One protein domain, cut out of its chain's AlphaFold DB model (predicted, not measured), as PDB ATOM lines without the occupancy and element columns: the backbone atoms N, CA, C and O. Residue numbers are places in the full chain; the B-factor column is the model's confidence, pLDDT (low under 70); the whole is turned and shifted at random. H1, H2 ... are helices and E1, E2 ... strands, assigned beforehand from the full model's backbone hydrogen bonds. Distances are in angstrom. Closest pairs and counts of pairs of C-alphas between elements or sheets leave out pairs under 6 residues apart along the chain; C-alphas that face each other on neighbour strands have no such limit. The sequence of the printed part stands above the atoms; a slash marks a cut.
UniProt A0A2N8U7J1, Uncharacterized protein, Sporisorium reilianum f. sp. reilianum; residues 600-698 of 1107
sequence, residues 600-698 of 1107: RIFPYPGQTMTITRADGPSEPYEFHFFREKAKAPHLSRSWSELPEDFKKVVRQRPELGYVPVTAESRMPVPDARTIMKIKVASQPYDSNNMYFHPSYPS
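What this domain is: This is residues 600 to 698 of the 1107 residues of an uncharacterized protein of Sporisorium reilianum f. sp. reilianum (UniProt A0A2N8U7J1). A small sheet of three strands, E2, E3 and E4, has the short helix H2 over one face near one end of the sheet, with H1 farther out beyond H2 and H3 near that same end; E1 sticks out past the other end of the sheet as an arm and makes much of the length. After H3 a long stretch with no named element, residues 675 to 698, loops back past E2 and pairs briefly with its first residues. The printed part has 99 residues with four named strands and then three named helices, in the order E1 E2 E3 E4 H1 H2 H3; the sheet has the order E2, E3, E4 and is antiparallel. The class is mixed, helices and strands, with 42 residues, under half, in named elements. The whole is compact, with a radius of gyration of the C-alphas of 13.3 A, yet elongated in outline, spanning 49 by 27 by 25 A.

Where its parts are: E1 holds residues 600 to 604, from C-alpha 600 at (-17.079, -3.535, -44.832), and is 12.7 A long. E2 follows at residues 608 to 613, 17.0 A from first to last C-alpha, with C-alpha 608 at (4.418, 7.500, -41.022). E3 is residues 621 to 626 and 16.3 A long, and E4 is residues 635 to 638 and 10.4 A long. H1, the longest helix, is residues 644 to 652 and measures 12.0 A. H2 is residues 659 to 664, 8.5 A long, and H3 is residues 669 to 674, 8.6 A long, with its last C-alpha, that of Thr 674, at (23.527, 5.176, -51.563).

How they stand to each other: E1 pairs with no named strand and is apart from E2, E3 and E4. E2, E3 and E4 form a meander, each strand the antiparallel neighbour of the one before. E2 and E3 are a hairpin, with 155 degrees between their directions; N 610 and O 624 are 3.0 A apart and N 626 and O 608 2.8 A, both within hydrogen-bond range. E3 and E4 are a hairpin too, at 161 degrees, with N 625 and O 635 2.8 A apart, within hydrogen-bond range. E2 and E4 are the edge strands; residues 608 to 609 of E2 also pair, antiparallel, with residues 691 to 692. H1 is not on the sheet, and it is apart from E2 and E3. H2 is on the sheet, over E3, at a height of 9.8 A, and runs along the strands at 20 degrees to E3 on the local plane; the closest C-alphas of E3 and H2 are those of Tyr 621 and Ala 663, 5.3 A apart. H1 and H2 touch, with Arg 651 and Pro 660 closest at 7.0 A between C-alphas. They run opposite ways at a steep tilt of 55 degrees. H3 is not on the sheet and is close to but not clearly touching H2, the closest C-alphas being those of Thr 662 and Ala 672, 6.4 A apart. H2 and H3 run opposite ways at a shallow tilt of 34 degrees, only just short of steep. H1 and H3 are apart. In H1, H2 and H3 every O i to N i+4 pair is within hydrogen-bond range.

The domain as a whole: The two C-alphas farthest apart are those of Arg 600 and Ser 618, at 50.0 A, while the first and last printed C-alphas, of Arg 600 and Ser 698, are 16.6 A apart. The printed part has no cut. The links E1 to E2, E4 to H1 and H2 to H3 are tight, the other three are short, and no link is long. The mean pLDDT of the printed part is 91.9, and no printed residue is under 70.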
ATOM      1  N   ARG A 600     -17.724  -4.743 -44.307       92.44
ATOM      2  CA  ARG A 600     -17.079  -3.535 -44.832       92.44
ATOM      3  C   ARG A 600     -15.589  -3.563 -44.523       92.44
ATOM      4  O   ARG A 600     -15.187  -3.806 -43.388       92.44
ATOM      5  N   ILE A 601     -14.761  -3.277 -45.522       92.94
ATOM      6  CA  ILE A 601     -13.321  -3.093 -45.326       92.94
ATOM      7  C   ILE A 601     -13.066  -1.623 -44.998       92.94
ATOM      8  O   ILE A 601     -13.420  -0.736 -45.771       92.94
ATOM      9  N   PHE A 602     -12.439  -1.369 -43.855       94.25
ATOM     10  CA  PHE A 602     -12.065  -0.039 -43.399       94.25
ATOM     11  C   PHE A 602     -10.540   0.167 -43.517       94.25
ATOM     12  O   PHE A 602      -9.783  -0.530 -42.833       94.25
ATOM     13  N   PRO A 603     -10.059   1.092 -44.368       94.50
ATOM     14  CA  PRO A 603      -8.630   1.331 -44.544       94.50
ATOM     15  C   PRO A 603      -8.062   2.242 -43.443       94.50
ATOM     16  O   PRO A 603      -8.376   3.434 -43.364       94.50
ATOM     17  N   TYR A 604      -7.164   1.696 -42.620       95.81
ATOM     18  CA  TYR A 604      -6.304   2.474 -41.731       95.81
ATOM     19  C   TYR A 604      -5.008   2.850 -42.480       95.81
ATOM     20  O   TYR A 604      -4.284   1.959 -42.932       95.81
ATOM     21  N   PRO A 605      -4.685   4.151 -42.632       94.50
ATOM     22  CA  PRO A 605      -3.565   4.610 -43.459       94.50
ATOM     23  C   PRO A 605      -2.189   4.350 -42.831       94.50
ATOM     24  O   PRO A 605      -1.175   4.543 -43.503       94.50
ATOM     25  N   GLY A 606      -2.141   3.912 -41.571       95.19
ATOM     26  CA  GLY A 606      -0.913   3.881 -40.788       95.19
ATOM     27  C   GLY A 606      -0.512   5.265 -40.283       95.19
ATOM     28  O   GLY A 606      -0.995   6.298 -40.752       95.19
ATOM     29  N   GLN A 607       0.430   5.262 -39.350       95.25
ATOM     30  CA  GLN A 607       1.280   6.422 -39.097       95.25
ATOM     31  C   GLN A 607       2.521   6.326 -39.986       95.25
ATOM     32  O   GLN A 607       2.891   5.240 -40.449       95.25
ATOM     33  N   THR A 608       3.182   7.450 -40.231       96.31
ATOM     34  CA  THR A 608       4.418   7.500 -41.022       96.31
ATOM     35  C   THR A 608       5.538   8.176 -40.247       96.31
ATOM     36  O   THR A 608       5.319   8.840 -39.234       96.31
ATOM     37  N   MET A 609       6.770   7.968 -40.701       96.88
ATOM     38  CA  MET A 609       7.941   8.661 -40.181       96.88
ATOM     39  C   MET A 609       8.861   9.093 -41.319       96.88
ATOM     40  O   MET A 609       8.993   8.380 -42.318       96.88
ATOM     41  N   THR A 610       9.530  10.227 -41.152       97.00
ATOM     42  CA  THR A 610      10.716  10.590 -41.937       97.00
ATOM     43  C   THR A 610      11.944  10.576 -41.040       97.00
ATOM     44  O   THR A 610      11.851  10.739 -39.823       97.00
ATOM     45  N   ILE A 611      13.102  10.359 -41.658       97.12
ATOM     46  CA  ILE A 611      14.403  10.479 -41.005       97.12
ATOM     47  C   ILE A 611      15.119  11.633 -41.698       97.12
ATOM     48  O   ILE A 611      15.416  11.515 -42.886       97.12
ATOM     49  N   THR A 612      15.377  12.739 -41.005       96.31
ATOM     50  CA  THR A 612      16.225  13.826 -41.530       96.31
ATOM     51  C   THR A 612      17.563  13.844 -40.800       96.31
ATOM     52  O   THR A 612      17.816  13.042 -39.897       96.31
ATOM     53  N   ARG A 613      18.433  14.769 -41.193       93.94
ATOM     54  CA  ARG A 613      19.570  15.191 -40.386       93.94
ATOM     55  C   ARG A 613      19.302  16.613 -39.905       93.94
ATOM     56  O   ARG A 613      18.900  17.430 -40.729       93.94
ATOM     57  N   ALA A 614      19.564  16.901 -38.630       86.00
ATOM     58  CA  ALA A 614      19.612  18.284 -38.153       86.00
ATOM     59  C   ALA A 614      20.736  19.070 -38.869       86.00
ATOM     60  O   ALA A 614      21.640  18.470 -39.457       86.00
ATOM     61  N   ASP A 615      20.679  20.403 -38.838       80.19
ATOM     62  CA  ASP A 615      21.277  21.294 -39.855       80.19
ATOM     63  C   ASP A 615      22.820  21.318 -39.986       80.19
ATOM     64  O   ASP A 615      23.362  22.057 -40.810       80.19
ATOM     65  N   GLY A 616      23.561  20.496 -39.235       79.81
ATOM     66  CA  GLY A 616      25.018  20.377 -39.345       79.81
ATOM     67  C   GLY A 616      25.501  19.049 -39.960       79.81
ATOM     68  O   GLY A 616      24.942  17.980 -39.706       79.81
ATOM     69  N   PRO A 617      26.625  19.043 -40.709       79.94
ATOM     70  CA  PRO A 617      27.219  17.822 -41.271       79.94
ATOM     71  C   PRO A 617      27.812  16.872 -40.210       79.94
ATOM     72  O   PRO A 617      28.250  15.771 -40.553       79.94
ATOM     73  N   SER A 618      27.830  17.293 -38.944       83.75
ATOM     74  CA  SER A 618      28.203  16.534 -37.748       83.75
ATOM     75  C   SER A 618      27.013  15.920 -37.007       83.75
ATOM     76  O   SER A 618      27.232  15.024 -36.188       83.75
ATOM     77  N   GLU A 619      25.791  16.379 -37.274       88.31
ATOM     78  CA  GLU A 619      24.659  16.190 -36.364       88.31
ATOM     79  C   GLU A 619      24.009  14.806 -36.465       88.31
ATOM     80  O   GLU A 619      24.187  14.109 -37.480       88.31
ATOM     81  N   PRO A 620      23.312  14.365 -35.395       92.69
ATOM     82  CA  PRO A 620      22.559  13.120 -35.403       92.69
ATOM     83  C   PRO A 620      21.389  13.159 -36.394       92.69
ATOM     84  O   PRO A 620      20.963  14.206 -36.885       92.69
ATOM     85  N   TYR A 621      20.862  11.970 -36.669       95.25
ATOM     86  CA  TYR A 621      19.627  11.805 -37.421       95.25
ATOM     87  C   TYR A 621      18.412  11.992 -36.503       95.25
ATOM     88  O   TYR A 621      18.337  11.375 -35.432       95.25
ATOM     89  N   GLU A 622      17.459  12.810 -36.946       95.75
ATOM     90  CA  GLU A 622      16.178  13.020 -36.274       95.75
ATOM     91  C   GLU A 622      15.068  12.201 -36.931       95.75
ATOM     92  O   GLU A 622      15.007  12.050 -38.153       95.75
ATOM     93  N   PHE A 623      14.180  11.676 -36.092       97.00
ATOM     94  CA  PHE A 623      13.034  10.865 -36.471       97.00
ATOM     95  C   PHE A 623      11.773  11.682 -36.219       97.00
ATOM     96  O   PHE A 623      11.443  11.977 -35.067       97.00
ATOM     97  N   HIS A 624      11.080  12.046 -37.295       96.50
ATOM     98  CA  HIS A 624       9.858  12.843 -37.237       96.50
ATOM     99  C   HIS A 624       8.651  11.940 -37.466       96.50
ATOM    100  O   HIS A 624       8.567  11.253 -38.485       96.50
ATOM    101  N   PHE A 625       7.714  11.941 -36.524       95.06
ATOM    102  CA  PHE A 625       6.575  11.030 -36.485       95.06
ATOM    103  C   PHE A 625       5.285  11.744 -36.877       95.06
ATOM    104  O   PHE A 625       4.910  12.752 -36.281       95.06
ATOM    105  N   PHE A 626       4.550  11.194 -37.836       94.25
ATOM    106  CA  PHE A 626       3.332  11.780 -38.389       94.25
ATOM    107  C   PHE A 626       2.126  10.926 -38.009       94.25
ATOM    108  O   PHE A 626       2.098   9.723 -38.280       94.25
ATOM    109  N   ARG A 627       1.113  11.561 -37.403       92.44
ATOM    110  CA  ARG A 627      -0.202  10.932 -37.228       92.44
ATOM    111  C   ARG A 627      -0.857  10.684 -38.586       92.44
ATOM    112  O   ARG A 627      -0.449  11.218 -39.617       92.44
ATOM    113  N   GLU A 628      -1.900   9.880 -38.563       90.94
ATOM    114  CA  GLU A 628      -2.719   9.489 -39.699       90.94
ATOM    115  C   GLU A 628      -3.146  10.723 -40.523       90.94
ATOM    116  O   GLU A 628      -3.955  11.532 -40.073       90.94
ATOM    117  N   LYS A 629      -2.609  10.865 -41.745       85.19
ATOM    118  CA  LYS A 629      -2.851  12.001 -42.670       85.19
ATOM    119  C   LYS A 629      -2.364  13.384 -42.179       85.19
ATOM    120  O   LYS A 629      -2.699  14.393 -42.800       85.19
ATOM    121  N   ALA A 630      -1.571  13.467 -41.109       86.75
ATOM    122  CA  ALA A 630      -1.043  14.737 -40.607       86.75
ATOM    123  C   ALA A 630       0.010  15.342 -41.557       86.75
ATOM    124  O   ALA A 630       0.885  14.637 -42.054       86.75
ATOM    125  N   LYS A 631      -0.048  16.664 -41.781       88.44
ATOM    126  CA  LYS A 631       0.936  17.404 -42.604       88.44
ATOM    127  C   LYS A 631       2.212  17.788 -41.844       88.44
ATOM    128  O   LYS A 631       3.247  18.002 -42.466       88.44
ATOM    129  N   ALA A 632       2.131  17.887 -40.521       87.94
ATOM    130  CA  ALA A 632       3.239  18.216 -39.631       87.94
ATOM    131  C   ALA A 632       3.564  17.013 -38.728       87.94
ATOM    132  O   ALA A 632       2.650  16.244 -38.398       87.94
ATOM    133  N   PRO A 633       4.830  16.833 -38.316       90.94
ATOM    134  CA  PRO A 633       5.172  15.812 -37.343       90.94
ATOM    135  C   PRO A 633       4.627  16.199 -35.966       90.94
ATOM    136  O   PRO A 633       4.720  17.347 -35.546       90.94
ATOM    137  N   HIS A 634       4.065  15.223 -35.259       86.62
ATOM    138  CA  HIS A 634       3.562  15.389 -33.894       86.62
ATOM    139  C   HIS A 634       4.616  15.074 -32.822       86.62
ATOM    140  O   HIS A 634       4.374  15.291 -31.637       86.62
ATOM    141  N   LEU A 635       5.773  14.549 -33.238       90.31
ATOM    142  CA  LEU A 635       6.984  14.451 -32.435       90.31
ATOM    143  C   LEU A 635       8.213  14.402 -33.351       90.31
ATOM    144  O   LEU A 635       8.181  13.726 -34.380       90.31
ATOM    145  N   SER A 636       9.299  15.043 -32.926       93.44
ATOM    146  CA  SER A 636      10.662  14.844 -33.438       93.44
ATOM    147  C   SER A 636      11.537  14.339 -32.288       93.44
ATOM    148  O   SER A 636      11.428  14.870 -31.183       93.44
ATOM    149  N   ARG A 637      12.378  13.322 -32.508       93.62
ATOM    150  CA  ARG A 637      13.365  12.844 -31.514       93.62
ATOM    151  C   ARG A 637      14.644  12.326 -32.168       93.62
ATOM    152  O   ARG A 637      14.602  11.764 -33.262       93.62
ATOM    153  N   SER A 638      15.768  12.445 -31.463       93.88
ATOM    154  CA  SER A 638      17.012  11.763 -31.841       93.88
ATOM    155  C   SER A 638      16.887  10.245 -31.654       93.88
ATOM    156  O   SER A 638      16.127   9.783 -30.800       93.88
ATOM    157  N   TRP A 639      17.670   9.446 -32.394       94.25
ATOM    158  CA  TRP A 639      17.694   7.977 -32.240       94.25
ATOM    159  C   TRP A 639      17.898   7.526 -30.786       94.25
ATOM    160  O   TRP A 639      17.243   6.590 -30.332       94.25
ATOM    161  N   SER A 640      18.749   8.225 -30.032       91.19
ATOM    162  CA  SER A 640      18.995   8.011 -28.600       91.19
ATOM    163  C   SER A 640      17.713   8.031 -27.758       91.19
ATOM    164  O   SER A 640      17.530   7.150 -26.919       91.19
ATOM    165  N   GLU A 641      16.816   8.985 -28.018       90.69
ATOM    166  CA  GLU A 641      15.613   9.284 -27.223       90.69
ATOM    167  C   GLU A 641      14.374   8.462 -27.629       90.69
ATOM    168  O   GLU A 641      13.284   8.634 -27.067       90.69
ATOM    169  N   LEU A 642      14.515   7.561 -28.608       92.88
ATOM    170  CA  LEU A 642      13.455   6.628 -28.987       92.88
ATOM    171  C   LEU A 642      13.357   5.467 -27.976       92.88
ATOM    172  O   LEU A 642      14.393   4.983 -27.504       92.88
ATOM    173  N   PRO A 643      12.147   4.963 -27.665       89.12
ATOM    174  CA  PRO A 643      11.976   3.786 -26.810       89.12
ATOM    175  C   PRO A 643      12.734   2.559 -27.341       89.12
ATOM    176  O   PRO A 643      12.771   2.327 -28.551       89.12
ATOM    177  N   GLU A 644      13.300   1.729 -26.457       88.12
ATOM    178  CA  GLU A 644      14.000   0.506 -26.894       88.12
ATOM    179  C   GLU A 644      13.071  -0.503 -27.580       88.12
ATOM    180  O   GLU A 644      13.519  -1.179 -28.501       88.12
ATOM    181  N   ASP A 645      11.775  -0.543 -27.251       83.81
ATOM    182  CA  ASP A 645      10.799  -1.350 -27.998       83.81
ATOM    183  C   ASP A 645      10.673  -0.891 -29.455       83.81
ATOM    184  O   ASP A 645      10.703  -1.707 -30.377       83.81
ATOM    185  N   PHE A 646      10.622   0.424 -29.691       90.25
ATOM    186  CA  PHE A 646      10.620   0.979 -31.043       90.25
ATOM    187  C   PHE A 646      11.920   0.623 -31.776       90.25
ATOM    188  O   PHE A 646      11.882   0.085 -32.885       90.25
ATOM    189  N   LYS A 647      13.079   0.838 -31.135       93.31
ATOM    190  CA  LYS A 647      14.390   0.471 -31.694       93.31
ATOM    191  C   LYS A 647      14.488  -1.033 -31.980       93.31
ATOM    192  O   LYS A 647      15.072  -1.413 -32.991       93.31
ATOM    193  N   LYS A 648      13.895  -1.896 -31.146       89.94
ATOM    194  CA  LYS A 648      13.820  -3.355 -31.340       89.94
ATOM    195  C   LYS A 648      13.012  -3.713 -32.588       89.94
ATOM    196  O   LYS A 648      13.519  -4.464 -33.416       89.94
ATOM    197  N   VAL A 649      11.828  -3.126 -32.793       87.88
ATOM    198  CA  VAL A 649      11.034  -3.373 -34.016       87.88
ATOM    199  C   VAL A 649      11.713  -2.785 -35.264       87.88
ATOM    200  O   VAL A 649      11.655  -3.396 -36.331       87.88
ATOM    201  N   VAL A 650      12.419  -1.650 -35.154       92.56
ATOM    202  CA  VAL A 650      13.263  -1.110 -36.242       92.56
ATOM    203  C   VAL A 650      14.387  -2.085 -36.606       92.56
ATOM    204  O   VAL A 650      14.502  -2.455 -37.772       92.56
ATOM    205  N   ARG A 651      15.161  -2.563 -35.619       92.06
ATOM    206  CA  ARG A 651      16.229  -3.570 -35.799       92.06
ATOM    207  C   ARG A 651      15.704  -4.869 -36.439       92.06
ATOM    208  O   ARG A 651      16.426  -5.499 -37.200       92.06
ATOM    209  N   GLN A 652      14.455  -5.255 -36.159       89.94
ATOM    210  CA  GLN A 652      13.815  -6.470 -36.686       89.94
ATOM    211  C   GLN A 652      13.258  -6.350 -38.119       89.94
ATOM    212  O   GLN A 652      12.964  -7.375 -38.731       89.94
ATOM    213  N   ARG A 653      13.076  -5.144 -38.679       89.62
ATOM    214  CA  ARG A 653      12.534  -4.975 -40.043       89.62
ATOM    215  C   ARG A 653      13.666  -4.904 -41.080       89.62
ATOM    216  O   ARG A 653      14.432  -3.944 -41.035       89.62
ATOM    217  N   PRO A 654      13.736  -5.802 -42.086       88.38
ATOM    218  CA  PRO A 654      14.803  -5.778 -43.099       88.38
ATOM    219  C   PRO A 654      14.925  -4.448 -43.862       88.38
ATOM    220  O   PRO A 654      16.030  -3.997 -44.144       88.38
ATOM    221  N   GLU A 655      13.799  -3.778 -44.131       88.88
ATOM    222  CA  GLU A 655      13.738  -2.451 -44.775       88.88
ATOM    223  C   GLU A 655      14.354  -1.317 -43.930       88.88
ATOM    224  O   GLU A 655      14.625  -0.236 -44.452       88.88
ATOM    225  N   LEU A 656      14.557  -1.553 -42.628       92.44
ATOM    226  CA  LEU A 656      15.073  -0.592 -41.652       92.44
ATOM    227  C   LEU A 656      16.344  -1.085 -40.932       92.44
ATOM    228  O   LEU A 656      16.874  -0.361 -40.094       92.44
ATOM    229  N   GLY A 657      16.866  -2.276 -41.242       88.31
ATOM    230  CA  GLY A 657      17.936  -2.920 -40.460       88.31
ATOM    231  C   GLY A 657      19.240  -2.115 -40.354       88.31
ATOM    232  O   GLY A 657      19.951  -2.224 -39.359       88.31
ATOM    233  N   TYR A 658      19.524  -1.249 -41.333       93.44
ATOM    234  CA  TYR A 658      20.686  -0.348 -41.330       93.44
ATOM    235  C   TYR A 658      20.428   1.007 -40.646       93.44
ATOM    236  O   TYR A 658      21.378   1.732 -40.355       93.44
ATOM    237  N   VAL A 659      19.169   1.354 -40.351       93.75
ATOM    238  CA  VAL A 659      18.794   2.626 -39.709       93.75
ATOM    239  C   VAL A 659      19.495   2.844 -38.358       93.75
ATOM    240  O   VAL A 659      20.027   3.939 -38.181       93.75
ATOM    241  N   PRO A 660      19.609   1.848 -37.448       92.81
ATOM    242  CA  PRO A 660      20.408   1.986 -36.228       92.81
ATOM    243  C   PRO A 660      21.864   2.371 -36.519       92.81
ATOM    244  O   PRO A 660      22.389   3.323 -35.949       92.81
ATOM    245  N   VAL A 661      22.503   1.673 -37.467       91.06
ATOM    246  CA  VAL A 661      23.917   1.875 -37.817       91.06
ATOM    247  C   VAL A 661      24.141   3.279 -38.370       91.06
ATOM    248  O   VAL A 661      25.058   3.974 -37.941       91.06
ATOM    249  N   THR A 662      23.299   3.735 -39.296       90.88
ATOM    250  CA  THR A 662      23.393   5.079 -39.886       90.88
ATOM    251  C   THR A 662      23.093   6.183 -38.876       90.88
ATOM    252  O   THR A 662      23.822   7.176 -38.844       90.88
ATOM    253  N   ALA A 663      22.081   6.002 -38.021       90.44
ATOM    254  CA  ALA A 663      21.725   6.976 -36.996       90.44
ATOM    255  C   ALA A 663      22.829   7.145 -35.936       90.44
ATOM    256  O   ALA A 663      23.110   8.267 -35.516       90.44
ATOM    257  N   GLU A 664      23.496   6.053 -35.546       89.62
ATOM    258  CA  GLU A 664      24.575   6.062 -34.549       89.62
ATOM    259  C   GLU A 664      25.944   6.484 -35.125       89.62
ATOM    260  O   GLU A 664      26.759   7.060 -34.406       89.62
ATOM    261  N   SER A 665      26.218   6.237 -36.413       82.00
ATOM    262  CA  SER A 665      27.546   6.459 -37.024       82.00
ATOM    263  C   SER A 665      27.813   7.878 -37.549       82.00
ATOM    264  O   SER A 665      28.883   8.119 -38.108       82.00
ATOM    265  N   ARG A 666      26.872   8.826 -37.398       87.50
ATOM    266  CA  ARG A 666      26.942  10.194 -37.978       87.50
ATOM    267  C   ARG A 666      27.230  10.204 -39.496       87.50
ATOM    268  O   ARG A 666      27.809  11.160 -40.020       87.50
ATOM    269  N   MET A 667      26.821   9.147 -40.199       92.25
ATOM    270  CA  MET A 667      27.063   8.940 -41.629       92.25
ATOM    271  C   MET A 667      26.546  10.117 -42.480       92.25
ATOM    272  O   MET A 667      25.464  10.628 -42.186       92.25
ATOM    273  N   PRO A 668      27.246  10.550 -43.544       93.75
ATOM    274  CA  PRO A 668      26.727  11.549 -44.479       93.75
ATOM    275  C   PRO A 668      25.418  11.117 -45.158       93.75
ATOM    276  O   PRO A 668      25.238   9.951 -45.503       93.75
ATOM    277  N   VAL A 669      24.522  12.073 -45.423       94.81
ATOM    278  CA  VAL A 669      23.233  11.821 -46.101       94.81
ATOM    279  C   VAL A 669      23.384  11.136 -47.477       94.81
ATOM    280  O   VAL A 669      22.592  10.232 -47.762       94.81
ATOM    281  N   PRO A 670      24.373  11.481 -48.334       94.94
ATOM    282  CA  PRO A 670      24.609  10.751 -49.582       94.94
ATOM    283  C   PRO A 670      24.954   9.276 -49.348       94.94
ATOM    284  O   PRO A 670      24.417   8.408 -50.035       94.94
ATOM    285  N   ASP A 671      25.787   8.981 -48.352       94.62
ATOM    286  CA  ASP A 671      26.266   7.630 -48.041       94.62
ATOM    287  C   ASP A 671      25.137   6.776 -47.445       94.62
ATOM    288  O   ASP A 671      24.928   5.633 -47.855       94.62
ATOM    289  N   ALA A 672      24.322   7.360 -46.561       94.88
ATOM    290  CA  ALA A 672      23.115   6.732 -46.026       94.88
ATOM    291  C   ALA A 672      22.121   6.343 -47.137       94.88
ATOM    292  O   ALA A 672      21.607   5.220 -47.154       94.88
ATOM    293  N   ARG A 673      21.895   7.245 -48.104       94.62
ATOM    294  CA  ARG A 673      21.014   7.014 -49.262       94.62
ATOM    295  C   ARG A 673      21.582   6.007 -50.270       94.62
ATOM    296  O   ARG A 673      20.809   5.262 -50.867       94.62
ATOM    297  N   THR A 674      22.898   5.977 -50.488       93.12
ATOM    298  CA  THR A 674      23.527   5.176 -51.563       93.12
ATOM    299  C   THR A 674      24.057   3.824 -51.093       93.12
ATOM    300  O   THR A 674      23.753   2.807 -51.718       93.12
ATOM    301  N   ILE A 675      24.808   3.791 -49.989       90.56
ATOM    302  CA  ILE A 675      25.437   2.583 -49.438       90.56
ATOM    303  C   ILE A 675      24.398   1.782 -48.650       90.56
ATOM    304  O   ILE A 675      24.136   0.622 -48.965       90.56
ATOM    305  N   MET A 676      23.759   2.422 -47.666       91.94
ATOM    306  CA  MET A 676      22.805   1.767 -46.757       91.94
ATOM    307  C   MET A 676      21.364   1.727 -47.291       91.94
ATOM    308  O   MET A 676      20.509   1.066 -46.705       91.94
ATOM    309  N   LYS A 677      21.091   2.398 -48.423       94.00
ATOM    310  CA  LYS A 677      19.774   2.475 -49.096       94.00
ATOM    311  C   LYS A 677      18.649   3.029 -48.206       94.00
ATOM    312  O   LYS A 677      17.474   2.730 -48.418       94.00
ATOM    313  N   ILE A 678      19.004   3.852 -47.222       95.31
ATOM    314  CA  ILE A 678      18.063   4.478 -46.293       95.31
ATOM    315  C   ILE A 678      17.437   5.705 -46.954       95.31
ATOM    316  O   ILE A 678      18.134   6.575 -47.481       95.31
ATOM    317  N   LYS A 679      16.109   5.804 -46.876       96.69
ATOM    318  CA  LYS A 679      15.383   7.032 -47.183       96.69
ATOM    319  C   LYS A 679      15.695   8.062 -46.100       96.69
ATOM    320  O   LYS A 679      15.097   8.054 -45.028       96.69
ATOM    321  N   VAL A 680      16.648   8.940 -46.382       96.44
ATOM    322  CA  VAL A 680      16.853  10.160 -45.596       96.44
ATOM    323  C   VAL A 680      16.128  11.289 -46.312       96.44
ATOM    324  O   VAL A 680      16.410  11.556 -47.481       96.44
ATOM    325  N   ALA A 681      15.206  11.946 -45.627       96.38
ATOM    326  CA  ALA A 681      14.487  13.122 -46.087       96.38
ATOM    327  C   ALA A 681      15.366  14.382 -45.992       96.38
ATOM    328  O   ALA A 681      16.190  14.502 -45.088       96.38
ATOM    329  N   SER A 682      15.198  15.332 -46.917       92.88
ATOM    330  CA  SER A 682      15.867  16.649 -46.843       92.88
ATOM    331  C   SER A 682      15.095  17.687 -46.023       92.88
ATOM    332  O   SER A 682      15.645  18.729 -45.696       92.88
ATOM    333  N   GLN A 683      13.828  17.416 -45.714       94.69
ATOM    334  CA  GLN A 683      12.958  18.195 -44.829       94.69
ATOM    335  C   GLN A 683      11.990  17.221 -44.140       94.69
ATOM    336  O   GLN A 683      11.661  16.202 -44.755       94.69
ATOM    337  N   PRO A 684      11.464  17.508 -42.933       95.19
ATOM    338  CA  PRO A 684      10.586  16.577 -42.219       95.19
ATOM    339  C   PRO A 684       9.384  16.094 -43.047       95.19
ATOM    340  O   PRO A 684       8.976  14.944 -42.925       95.19
ATOM    341  N   TYR A 685       8.845  16.943 -43.923       93.25
ATOM    342  CA  TYR A 685       7.612  16.723 -44.693       93.25
ATOM    343  C   TYR A 685       7.807  15.999 -46.045       93.25
ATOM    344  O   TYR A 685       6.852  15.872 -46.810       93.25
ATOM    345  N   ASP A 686       9.021  15.538 -46.378       94.38
ATOM    346  CA  ASP A 686       9.317  14.878 -47.661       94.38
ATOM    347  C   ASP A 686       8.666  13.484 -47.763       94.38
ATOM    348  O   ASP A 686       9.218  12.459 -47.349       94.38
ATOM    349  N   SER A 687       7.476  13.453 -48.366       90.75
ATOM    350  CA  SER A 687       6.651  12.257 -48.551       90.75
ATOM    351  C   SER A 687       7.316  11.159 -49.390       90.75
ATOM    352  O   SER A 687       7.014   9.979 -49.197       90.75
ATOM    353  N   ASN A 688       8.270  11.490 -50.266       94.31
ATOM    354  CA  ASN A 688       9.004  10.489 -51.051       94.31
ATOM    355  C   ASN A 688       9.931   9.660 -50.148       94.31
ATOM    356  O   ASN A 688      10.057   8.436 -50.300       94.31
ATOM    357  N   ASN A 689      10.534  10.324 -49.158       95.31
ATOM    358  CA  ASN A 689      11.443   9.730 -48.184       95.31
ATOM    359  C   ASN A 689      10.751   9.268 -46.883       95.31
ATOM    360  O   ASN A 689      11.427   8.916 -45.919       95.31
ATOM    361  N   MET A 690       9.416   9.163 -46.869       95.00
ATOM    362  CA  MET A 690       8.674   8.540 -45.766       95.00
ATOM    363  C   MET A 690       8.820   7.012 -45.697       95.00
ATOM    364  O   MET A 690       8.881   6.306 -46.713       95.00
ATOM    365  N   TYR A 691       8.756   6.516 -44.464       95.50
ATOM    366  CA  TYR A 691       8.497   5.133 -44.076       95.50
ATOM    367  C   TYR A 691       7.130   5.021 -43.384       95.50
ATOM    368  O   TYR A 691       6.662   5.978 -42.769       95.50
ATOM    369  N   PHE A 692       6.516   3.836 -43.405       94.75
ATOM    370  CA  PHE A 692       5.421   3.522 -42.478       94.75
ATOM    371  C   PHE A 692       5.969   3.282 -41.069       94.75
ATOM    372  O   PHE A 692       7.031   2.677 -40.906       94.75
ATOM    373  N   HIS A 693       5.231   3.718 -40.050       93.94
ATOM    374  CA  HIS A 693       5.620   3.539 -38.660       93.94
ATOM    375  C   HIS A 693       5.694   2.039 -38.313       93.94
ATOM    376  O   HIS A 693       4.714   1.315 -38.517       93.94
ATOM    377  N   PRO A 694       6.820   1.535 -37.773       89.69
ATOM    378  CA  PRO A 694       7.024   0.101 -37.573       89.69
ATOM    379  C   PRO A 694       6.002  -0.542 -36.624       89.69
ATOM    380  O   PRO A 694       5.646  -1.704 -36.835       89.69
ATOM    381  N   SER A 695       5.492   0.209 -35.641       88.06
ATOM    382  CA  SER A 695       4.452  -0.244 -34.703       88.06
ATOM    383  C   SER A 695       3.018   0.005 -35.192       88.06
ATOM    384  O   SER A 695       2.102  -0.652 -34.705       88.06
ATOM    385  N   TYR A 696       2.816   0.936 -36.138       91.31
ATOM    386  CA  TYR A 696       1.494   1.403 -36.601       91.31
ATOM    387  C   TYR A 696       1.425   1.419 -38.144       91.31
ATOM    388  O   TYR A 696       1.305   2.486 -38.755       91.31
ATOM    389  N   PRO A 697       1.574   0.252 -38.801       91.75
ATOM    390  CA  PRO A 697       1.547   0.151 -40.256       91.75
ATOM    391  C   PRO A 697       0.151   0.442 -40.822       91.75
ATOM    392  O   PRO A 697      -0.850   0.359 -40.114       91.75
ATOM    393  N   SER A 698       0.080   0.706 -42.127       93.62
ATOM    394  CA  SER A 698      -1.184   0.673 -42.864       93.62
ATOM    395  C   SER A 698      -1.783  -0.738 -42.860       93.62
ATOM    396  O   SER A 698      -1.087  -1.728 -43.103       93.62
TER     397      SER A 698